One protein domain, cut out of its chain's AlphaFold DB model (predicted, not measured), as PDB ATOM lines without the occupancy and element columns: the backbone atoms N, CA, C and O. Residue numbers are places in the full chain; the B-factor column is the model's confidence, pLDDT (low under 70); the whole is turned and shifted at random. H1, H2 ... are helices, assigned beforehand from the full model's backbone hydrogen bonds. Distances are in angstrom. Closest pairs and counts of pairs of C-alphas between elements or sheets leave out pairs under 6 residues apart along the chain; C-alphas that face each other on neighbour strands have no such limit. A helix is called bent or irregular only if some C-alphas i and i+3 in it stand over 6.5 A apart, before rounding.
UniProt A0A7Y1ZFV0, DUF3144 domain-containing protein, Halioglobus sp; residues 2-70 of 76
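AT A GLANCE: This is residues 2 to 70 of the 76 residues of the protein "DUF3144 domain-containing protein" of Halioglobus sp (UniProt A0A7Y1ZFV0). Two long helices, H2 and H3, meet near their ends as an open V, and a shorter helix, H1, folds back beside the other end of H2. The last part of H2 turns aside at a kink near residue 35, close to the corner of the V, and residues 57 to 70, mostly the second half of H3, stick out as a free arm. The printed part has 69 residues with three named helices in the order H1, H2, H3 and no named strand, and its class is all helix. The whole is loose, with a radius of gyration of the C-alphas of 14.3 A and spans of 37 by 31 by 18 A.

HOW THE PARTS SIT: The longest helix by residues is H2, residues 18 to 41. It has a kink of 61 degrees near residue 35 and is irregular, with C-alphas 37 and 40 9.2 A apart, and its line is a rough one. H3, residues 46 to 68, touches H2, and the closest C-alphas are those of Val 37 and Gly 48, 5.9 A apart. H2 touches H3 with residues 33 to 38 alone, and H3 touches H2 with residues 48 to 52 alone. The two helices run opposite ways at a steep tilt of 46 degrees. H1, residues 2 to 13, touches H2 with residues 8 to 12 alone, and H2 touches H1 with residues 18 to 25 alone. The closest C-alphas there are those of Asn 12 and Arg 18, 6.0 A apart. H1 and H2 form a helical hairpin, running opposite ways at a tilt of 36 degrees, only just steep. H1 and H3 are apart. In H1 and H3 every O i to N i+4 pair is within hydrogen-bond range; in H2, 16 of 20 are.

IN THESE COORDINATES: H2 measures 31.1 A from C-alpha 18 at (-14.937, -16.087, 42.526) to C-alpha 41 at (-24.261, -43.514, 31.197). H3 measures 33.2 A from C-alpha 46 to C-alpha 68, which is at (-10.451, -9.066, 21.963). H1 begins at C-alpha 2, at (-26.796, -15.743, 30.714), and measures 16.3 A to C-alpha 13.

THE WHOLE: The two C-alphas farthest apart are those of Ala 41 and Arg 70, at 39.9 A, while those of Asn 2 and Arg 70, the first and last printed, are 17.8 A apart. Residues 57 to 70, of which 57 to 68 belong to H3, stand free; the body without them spans 38 by 18 by 16 A. The links from H1 to H2 and from H2 to H3 are tight, with four residues each. The printed part has no cut. Its mean pLDDT is 90.7, and residue 70 is under 70.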
ATOM      1  N   ASN A   2     -26.480 -16.832  29.766       86.94
ATOM      2  CA  ASN A   2     -26.796 -15.743  30.714       86.94
ATOM      3  C   ASN A   2     -27.283 -16.231  32.085       86.94
ATOM      4  O   ASN A   2     -26.716 -15.819  33.084       86.94
ATOM      5  N   ARG A   3     -28.189 -17.218  32.135       91.00
ATOM      6  CA  ARG A   3     -28.629 -17.836  33.403       91.00
ATOM      7  C   ARG A   3     -27.495 -18.426  34.259       91.00
ATOM      8  O   ARG A   3     -27.556 -18.350  35.476       91.00
ATOM      9  N   PHE A   4     -26.461 -19.006  33.642       89.25
ATOM     10  CA  PHE A   4     -25.302 -19.527  34.384       89.25
ATOM     11  C   PHE A   4     -24.431 -18.392  34.931       89.25
ATOM     12  O   PHE A   4     -23.888 -18.510  36.021       89.25
ATOM     13  N   ILE A   5     -24.313 -17.293  34.180       91.44
ATOM     14  CA  ILE A   5     -23.571 -16.101  34.605       91.44
ATOM     15  C   ILE A   5     -24.315 -15.370  35.725       91.44
ATOM     16  O   ILE A   5     -23.691 -14.966  36.694       91.44
ATOM     17  N   GLU A   6     -25.637 -15.244  35.622       94.81
ATOM     18  CA  GLU A   6     -26.494 -14.677  36.669       94.81
ATOM     19  C   GLU A   6     -26.353 -15.456  37.976       94.81
ATOM     20  O   GLU A   6     -26.050 -14.856  39.002       94.81
ATOM     21  N   LEU A   7     -26.467 -16.788  37.928       94.12
ATOM     22  CA  LEU A   7     -26.260 -17.635  39.103       94.12
ATOM     23  C   LEU A   7     -24.847 -17.469  39.684       94.12
ATOM     24  O   LEU A   7     -24.681 -17.335  40.891       94.12
ATOM     25  N   ALA A   8     -23.817 -17.442  38.838       93.69
ATOM     26  CA  ALA A   8     -22.439 -17.269  39.291       93.69
ATOM     27  C   ALA A   8     -22.194 -15.893  39.935       93.69
ATOM     28  O   ALA A   8     -21.428 -15.783  40.893       93.69
ATOM     29  N   ASN A   9     -22.854 -14.850  39.427       94.19
ATOM     30  CA  ASN A   9     -22.815 -13.518  40.019       94.19
ATOM     31  C   ASN A   9     -23.521 -13.502  41.379       94.19
ATOM     32  O   ASN A   9     -22.932 -13.003  42.332       94.19
ATOM     33  N   GLN A  10     -24.703 -14.118  41.491       96.75
ATOM     34  CA  GLN A  10     -25.430 -14.259  42.760       96.75
ATOM     35  C   GLN A  10     -24.588 -14.985  43.814       96.75
ATOM     36  O   GLN A  10     -24.402 -14.476  44.911       96.75
ATOM     37  N   MET A  11     -23.966 -16.112  43.458       95.81
ATOM     38  CA  MET A  11     -23.062 -16.841  44.360       95.81
ATOM     39  C   MET A  11     -21.897 -15.968  44.853       95.81
ATOM     40  O   MET A  11     -21.477 -16.056  46.004       95.81
ATOM     41  N   ASN A  12     -21.356 -15.112  43.984       93.00
ATOM     42  CA  ASN A  12     -20.298 -14.181  44.360       93.00
ATOM     43  C   ASN A  12     -20.817 -13.040  45.260       93.00
ATOM     44  O   ASN A  12     -20.102 -12.611  46.161       93.00
ATOM     45  N   GLU A  13     -22.047 -12.561  45.046       95.56
ATOM     46  CA  GLU A  13     -22.732 -11.593  45.921       95.56
ATOM     47  C   GLU A  13     -23.032 -12.178  47.311       95.56
ATOM     48  O   GLU A  13     -22.934 -11.472  48.311       95.56
ATOM     49  N   GLU A  14     -23.290 -13.484  47.392       96.75
ATOM     50  CA  GLU A  14     -23.440 -14.248  48.640       96.75
ATOM     51  C   GLU A  14     -22.108 -14.462  49.392       96.75
ATOM     52  O   GLU A  14     -22.082 -15.054  50.471       96.75
ATOM     53  N   GLY A  15     -20.987 -13.974  48.850       95.81
ATOM     54  CA  GLY A  15     -19.666 -14.034  49.481       95.81
ATOM     55  C   GLY A  15     -18.841 -15.273  49.125       95.81
ATOM     56  O   GLY A  15     -17.753 -15.465  49.676       95.81
ATOM     57  N   ILE A  16     -19.305 -16.110  48.192       96.56
ATOM     58  CA  ILE A  16     -18.520 -17.243  47.694       96.56
ATOM     59  C   ILE A  16     -17.386 -16.708  46.818       96.56
ATOM     60  O   ILE A  16     -17.593 -15.915  45.902       96.56
ATOM     61  N   GLN A  17     -16.162 -17.166  47.077       94.94
ATOM     62  CA  GLN A  17     -14.995 -16.686  46.342       94.94
ATOM     63  C   GLN A  17     -15.116 -16.985  44.838       94.94
ATOM     64  O   GLN A  17     -15.418 -18.107  44.429       94.94
ATOM     65  N   ARG A  18     -14.817 -15.991  43.993       91.50
ATOM     66  CA  ARG A  18     -14.937 -16.087  42.526       91.50
ATOM     67  C   ARG A  18     -14.197 -17.284  41.911       91.50
ATOM     68  O   ARG A  18     -14.694 -17.880  40.961       91.50
ATOM     69  N   ASN A  19     -13.018 -17.634  42.424       92.25
ATOM     70  CA  ASN A  19     -12.263 -18.819  41.992       92.25
ATOM     71  C   ASN A  19     -13.025 -20.122  42.292       92.25
ATOM     72  O   ASN A  19     -13.038 -21.019  41.454       92.25
ATOM     73  N   LEU A  20     -13.691 -20.205  43.445       94.62
ATOM     74  CA  LEU A  20     -14.509 -21.348  43.835       94.62
ATOM     75  C   LEU A  20     -15.776 -21.446  42.976       94.62
ATOM     76  O   LEU A  20     -16.093 -22.529  42.491       94.62
ATOM     77  N   VAL A  21     -16.445 -20.319  42.707       94.19
ATOM     78  CA  VAL A  21     -17.575 -20.263  41.761       94.19
ATOM     79  C   VAL A  21     -17.137 -20.728  40.366       94.19
ATOM     80  O   VAL A  21     -17.807 -21.546  39.739       94.19
ATOM     81  N   GLY A  22     -15.978 -20.261  39.893       90.81
ATOM     82  CA  GLY A  22     -15.403 -20.684  38.616       90.81
ATOM     83  C   GLY A  22     -15.096 -22.184  38.563       90.81
ATOM     84  O   GLY A  22     -15.447 -22.847  37.588       90.81
ATOM     85  N   ALA A  23     -14.498 -22.737  39.622       92.69
ATOM     86  CA  ALA A  23     -14.234 -24.170  39.730       92.69
ATOM     87  C   ALA A  23     -15.531 -24.996  39.731       92.69
ATOM     88  O   ALA A  23     -15.617 -26.013  39.046       92.69
ATOM     89  N   ALA A  24     -16.566 -24.535  40.439       93.38
ATOM     90  CA  ALA A  24     -17.871 -25.190  40.462       93.38
ATOM     91  C   ALA A  24     -18.539 -25.199  39.077       93.38
ATOM     92  O   ALA A  24     -19.045 -26.235  38.645       93.38
ATOM     93  N   LEU A  25     -18.488 -24.077  38.350       92.62
ATOM     94  CA  LEU A  25     -18.991 -23.997  36.977       92.62
ATOM     95  C   LEU A  25     -18.253 -24.949  36.030       92.62
ATOM     96  O   LEU A  25     -18.895 -25.583  35.196       92.62
ATOM     97  N   LEU A  26     -16.927 -25.069  36.157       91.00
ATOM     98  CA  LEU A  26     -16.140 -26.003  35.350       91.00
ATOM     99  C   LEU A  26     -16.555 -27.455  35.618       91.00
ATOM    100  O   LEU A  26     -16.793 -28.209  34.676       91.00
ATOM    101  N   THR A  27     -16.708 -27.830  36.889       92.69
ATOM    102  CA  THR A  27     -17.188 -29.162  37.281       92.69
ATOM    103  C   THR A  27     -18.589 -29.431  36.736       92.69
ATOM    104  O   THR A  27     -18.820 -30.475  36.129       92.69
ATOM    105  N   ALA A  28     -19.516 -28.480  36.881       92.44
ATOM    106  CA  ALA A  28     -20.874 -28.604  36.357       92.44
ATOM    107  C   ALA A  28     -20.886 -28.756  34.826       92.44
ATOM    108  O   ALA A  28     -21.610 -29.597  34.292       92.44
ATOM    109  N   ALA A  29     -20.050 -27.988  34.121       90.56
ATOM    110  CA  ALA A  29     -19.882 -28.110  32.679       90.56
ATOM    111  C   ALA A  29     -19.327 -29.486  32.285       90.56
ATOM    112  O   ALA A  29     -19.838 -30.088  31.342       90.56
ATOM    113  N   GLY A  30     -18.336 -30.004  33.016       90.56
ATOM    114  CA  GLY A  30     -17.769 -31.336  32.804       90.56
ATOM    115  C   GLY A  30     -18.799 -32.449  32.989       90.56
ATOM    116  O   GLY A  30     -18.950 -33.285  32.102       90.56
ATOM    117  N   VAL A  31     -19.566 -32.412  34.084       91.06
ATOM    118  CA  VAL A  31     -20.647 -33.374  34.360       91.06
ATOM    119  C   VAL A  31     -21.711 -33.329  33.268       91.06
ATOM    120  O   VAL A  31     -22.070 -34.358  32.714       91.06
ATOM    121  N   TYR A  32     -22.206 -32.144  32.907       90.44
ATOM    122  CA  TYR A  32     -23.244 -32.049  31.881       90.44
ATOM    123  C   TYR A  32     -22.735 -32.513  30.508       90.44
ATOM    124  O   TYR A  32     -23.417 -33.240  29.786       90.44
ATOM    125  N   SER A  33     -21.503 -32.136  30.161       89.56
ATOM    126  CA  SER A  33     -20.877 -32.501  28.889       89.56
ATOM    127  C   SER A  33     -20.515 -33.988  28.818       89.56
ATOM    128  O   SER A  33     -20.436 -34.540  27.719       89.56
ATOM    129  N   SER A  34     -20.348 -34.669  29.958       91.38
ATOM    130  CA  SER A  34     -20.067 -36.104  29.968       91.38
ATOM    131  C   SER A  34     -21.236 -36.921  29.415       91.38
ATOM    132  O   SER A  34     -21.010 -37.891  28.697       91.38
ATOM    133  N   TYR A  35     -22.477 -36.477  29.631       90.19
ATOM    134  CA  TYR A  35     -23.667 -37.082  29.024       90.19
ATOM    135  C   TYR A  35     -23.780 -36.813  27.520       90.19
ATOM    136  O   TYR A  35     -24.334 -37.624  26.783       90.19
ATOM    137  N   VAL A  36     -23.225 -35.695  27.041       86.81
ATOM    138  CA  VAL A  36     -23.197 -35.368  25.605       86.81
ATOM    139  C   VAL A  36     -22.229 -36.285  24.854       86.81
ATOM    140  O   VAL A  36     -22.504 -36.684  23.724       86.81
ATOM    141  N   VAL A  37     -21.092 -36.629  25.467       85.31
ATOM    142  CA  VAL A  37     -20.040 -37.439  24.828       85.31
ATOM    143  C   VAL A  37     -20.190 -38.937  25.119       85.31
ATOM    144  O   VAL A  37     -20.048 -39.745  24.206       85.31
ATOM    145  N   GLY A  38     -20.481 -39.306  26.366       84.88
ATOM    146  CA  GLY A  38     -20.629 -40.690  26.835       84.88
ATOM    147  C   GLY A  38     -22.058 -41.242  26.772       84.88
ATOM    148  O   GLY A  38     -22.293 -42.387  27.156       84.88
ATOM    149  N   GLY A  39     -23.027 -40.448  26.308       80.25
ATOM    150  CA  GLY A  39     -24.440 -40.828  26.269       80.25
ATOM    151  C   GLY A  39     -25.056 -40.974  27.666       80.25
ATOM    152  O   GLY A  39     -24.569 -40.414  28.647       80.25
ATOM    153  N   ASN A  40     -26.131 -41.759  27.774       79.62
ATOM    154  CA  ASN A  40     -26.949 -41.846  28.996       79.62
ATOM    155  C   ASN A  40     -26.193 -42.337  30.244       79.62
ATOM    156  O   ASN A  40     -26.618 -42.050  31.359       79.62
ATOM    157  N   ALA A  41     -25.084 -43.061  30.076       79.69
ATOM    158  CA  ALA A  41     -24.261 -43.514  31.197       79.69
ATOM    159  C   ALA A  41     -23.373 -42.399  31.777       79.69
ATOM    160  O   ALA A  41     -22.892 -42.533  32.898       79.69
ATOM    161  N   GLY A  42     -23.114 -41.322  31.021       77.44
ATOM    162  CA  GLY A  42     -22.278 -40.191  31.445       77.44
ATOM    163  C   GLY A  42     -20.805 -40.526  31.710       77.44
ATOM    164  O   GLY A  42     -20.041 -39.639  32.089       77.44
ATOM    165  N   GLY A  43     -20.394 -41.783  31.528       85.38
ATOM    166  CA  GLY A  43     -19.018 -42.238  31.685       85.38
ATOM    167  C   GLY A  43     -18.183 -41.893  30.459       85.38
ATOM    168  O   GLY A  43     -18.569 -42.196  29.330       85.38
ATOM    169  N   LEU A  44     -17.024 -41.276  30.682       87.19
ATOM    170  CA  LEU A  44     -16.058 -40.985  29.628       87.19
ATOM    171  C   LEU A  44     -14.949 -42.033  29.651       87.19
ATOM    172  O   LEU A  44     -14.312 -42.248  30.679       87.19
ATOM    173  N   ASN A  45     -14.707 -42.662  28.504       89.38
ATOM    174  CA  ASN A  45     -13.442 -43.344  28.246       89.38
ATOM    175  C   ASN A  45     -12.378 -42.313  27.815       89.38
ATOM    176  O   ASN A  45     -12.677 -41.126  27.671       89.38
ATOM    177  N   GLU A  46     -11.144 -42.759  27.587       90.94
ATOM    178  CA  GLU A  46     -10.026 -41.885  27.204       90.94
ATOM    179  C   GLU A  46     -10.343 -41.012  25.975       90.94
ATOM    180  O   GLU A  46     -10.174 -39.794  26.017       90.94
ATOM    181  N   SER A  47     -10.933 -41.602  24.929       90.06
ATOM    182  CA  SER A  47     -11.376 -40.866  23.734       90.06
ATOM    183  C   SER A  47     -12.464 -39.826  24.045       90.06
ATOM    184  O   SER A  47     -12.471 -38.727  23.488       90.06
ATOM    185  N   GLY A  48     -13.379 -40.136  24.966       90.12
ATOM    186  CA  GLY A  48     -14.404 -39.203  25.425       90.12
ATOM    187  C   GLY A  48     -13.815 -38.000  26.166       90.12
ATOM    188  O   GLY A  48     -14.251 -36.869  25.940       90.12
ATOM    189  N   ILE A  49     -12.795 -38.228  26.998       93.38
ATOM    190  CA  ILE A  49     -12.051 -37.162  27.684       93.38
ATOM    191  C   ILE A  49     -11.343 -36.266  26.660       93.38
ATOM    192  O   ILE A  49     -11.457 -35.039  26.736       93.38
ATOM    193  N   GLU A  50     -10.661 -36.850  25.674       93.69
ATOM    194  CA  GLU A  50      -9.957 -36.103  24.624       93.69
ATOM    195  C   GLU A  50     -10.917 -35.235  23.796       93.69
ATOM    196  O   GLU A  50     -10.673 -34.041  23.575       93.69
ATOM    197  N   LYS A  51     -12.061 -35.804  23.400       91.31
ATOM    198  CA  LYS A  51     -13.100 -35.084  22.658       91.31
ATOM    199  C   LYS A  51     -13.638 -33.896  23.452       91.31
ATOM    200  O   LYS A  51     -13.731 -32.791  22.919       91.31
ATOM    201  N   LEU A  52     -13.969 -34.107  24.725       91.56
ATOM    202  CA  LEU A  52     -14.508 -33.062  25.595       91.56
ATOM    203  C   LEU A  52     -13.480 -31.955  25.854       91.56
ATOM    204  O   LEU A  52     -13.822 -30.774  25.812       91.56
ATOM    205  N   THR A  53     -12.210 -32.322  26.027       93.12
ATOM    206  CA  THR A  53     -11.104 -31.367  26.190       93.12
ATOM    207  C   THR A  53     -10.916 -30.518  24.933       93.12
ATOM    208  O   THR A  53     -10.793 -29.296  25.024       93.12
ATOM    209  N   THR A  54     -10.967 -31.136  23.749       94.31
ATOM    210  CA  THR A  54     -10.892 -30.431  22.460       94.31
ATOM    211  C   THR A  54     -12.044 -29.444  22.286       94.31
ATOM    212  O   THR A  54     -11.824 -28.287  21.925       94.31
ATOM    213  N   MET A  55     -13.274 -29.864  22.600       91.62
ATOM    214  CA  MET A  55     -14.443 -28.980  22.560       91.62
ATOM    215  C   MET A  55     -14.287 -27.794  23.515       91.62
ATOM    216  O   MET A  55     -14.547 -26.653  23.132       91.62
ATOM    217  N   PHE A  56     -13.822 -28.043  24.741       92.62
ATOM    218  CA  PHE A  56     -13.627 -26.988  25.729       92.62
ATOM    219  C   PHE A  56     -12.546 -25.989  25.298       92.62
ATOM    220  O   PHE A  56     -12.737 -24.780  25.431       92.62
ATOM    221  N   LYS A  57     -11.448 -26.472  24.705       95.44
ATOM    222  CA  LYS A  57     -10.398 -25.625  24.126       95.44
ATOM    223  C   LYS A  57     -10.959 -24.672  23.066       95.44
ATOM    224  O   LYS A  57     -10.720 -23.470  23.163       95.44
ATOM    225  N   HIS A  58     -11.735 -25.178  22.108       95.12
ATOM    226  CA  HIS A  58     -12.339 -24.339  21.066       95.12
ATOM    227  C   HIS A  58     -13.281 -23.273  21.647       95.12
ATOM    228  O   HIS A  58     -13.291 -22.132  21.182       95.12
ATOM    229  N   GLU A  59     -14.052 -23.600  22.689       91.81
ATOM    230  CA  GLU A  59     -14.911 -22.612  23.349       91.81
ATOM    231  C   GLU A  59     -14.108 -21.516  24.064       91.81
ATOM    232  O   GLU A  59     -14.469 -20.342  23.976       91.81
ATOM    233  N   LEU A  60     -12.995 -21.860  24.721       92.81
ATOM    234  CA  LEU A  60     -12.101 -20.867  25.327       92.81
ATOM    235  C   LEU A  60     -11.492 -19.934  24.272       92.81
ATOM    236  O   LEU A  60     -11.490 -18.717  24.463       92.81
ATOM    237  N   GLU A  61     -11.038 -20.482  23.143       96.12
ATOM    238  CA  GLU A  61     -10.519 -19.703  22.012       96.12
ATOM    239  C   GLU A  61     -11.587 -18.746  21.457       96.12
ATOM    240  O   GLU A  61     -11.312 -17.563  21.237       96.12
ATOM    241  N   ARG A  62     -12.833 -19.217  21.311       93.19
ATOM    242  CA  ARG A  62     -13.971 -18.399  20.866       93.19
ATOM    243  C   ARG A  62     -14.289 -17.264  21.840       93.19
ATOM    244  O   ARG A  62     -14.520 -16.132  21.410       93.19
ATOM    245  N   VAL A  63     -14.311 -17.549  23.143       90.88
ATOM    246  CA  VAL A  63     -14.555 -16.541  24.188       90.88
ATOM    247  C   VAL A  63     -13.457 -15.480  24.185       90.88
ATOM    248  O   VAL A  63     -13.763 -14.290  24.273       90.88
ATOM    249  N   GLU A  64     -12.195 -15.883  24.057       92.06
ATOM    250  CA  GLU A  64     -11.067 -14.954  24.019       92.06
ATOM    251  C   GLU A  64     -11.098 -14.068  22.770       92.06
ATOM    252  O   GLU A  64     -10.938 -12.848  22.866       92.06
ATOM    253  N   ALA A  65     -11.387 -14.644  21.599       93.50
ATOM    254  CA  ALA A  65     -11.566 -13.882  20.366       93.50
ATOM    255  C   ALA A  65     -12.680 -12.827  20.506       93.50
ATOM    256  O   ALA A  65     -12.484 -11.665  20.149       93.50
ATOM    257  N   ALA A  66     -13.816 -13.204  21.100       89.38
ATOM    258  CA  ALA A  66     -14.941 -12.298  21.331       89.38
ATOM    259  C   ALA A  66     -14.633 -11.176  22.340       89.38
ATOM    260  O   ALA A  66     -15.212 -10.092  22.250       89.38
ATOM    261  N   LYS A  67     -13.745 -11.415  23.313       88.25
ATOM    262  CA  LYS A  67     -13.270 -10.371  24.235       88.25
ATOM    263  C   LYS A  67     -12.348  -9.390  23.521       88.25
ATOM    264  O   LYS A  67     -12.565  -8.187  23.623       88.25
ATOM    265  N   LYS A  68     -11.385  -9.894  22.743       88.00
ATOM    266  CA  LYS A  68     -10.451  -9.066  21.963       88.00
ATOM    267  C   LYS A  68     -11.166  -8.156  20.967       88.00
ATOM    268  O   LYS A  68     -10.786  -7.002  20.833       88.00
ATOM    269  N   SER A  69     -12.231  -8.636  20.321       80.69
ATOM    270  CA  SER A  69     -13.021  -7.828  19.382       80.69
ATOM    271  C   SER A  69     -13.869  -6.735  20.046       80.69
ATOM    272  O   SER A  69     -14.391  -5.871  19.348       80.69
ATOM    273  N   ARG A  70     -14.070  -6.787  21.371       68.12
ATOM    274  CA  ARG A  70     -14.837  -5.786  22.138       68.12
ATOM    275  C   ARG A  70     -13.960  -4.746  22.829       68.12
ATOM    276  O   ARG A  70     -14.504  -3.774  23.344       68.12
TER     277      ARG A  70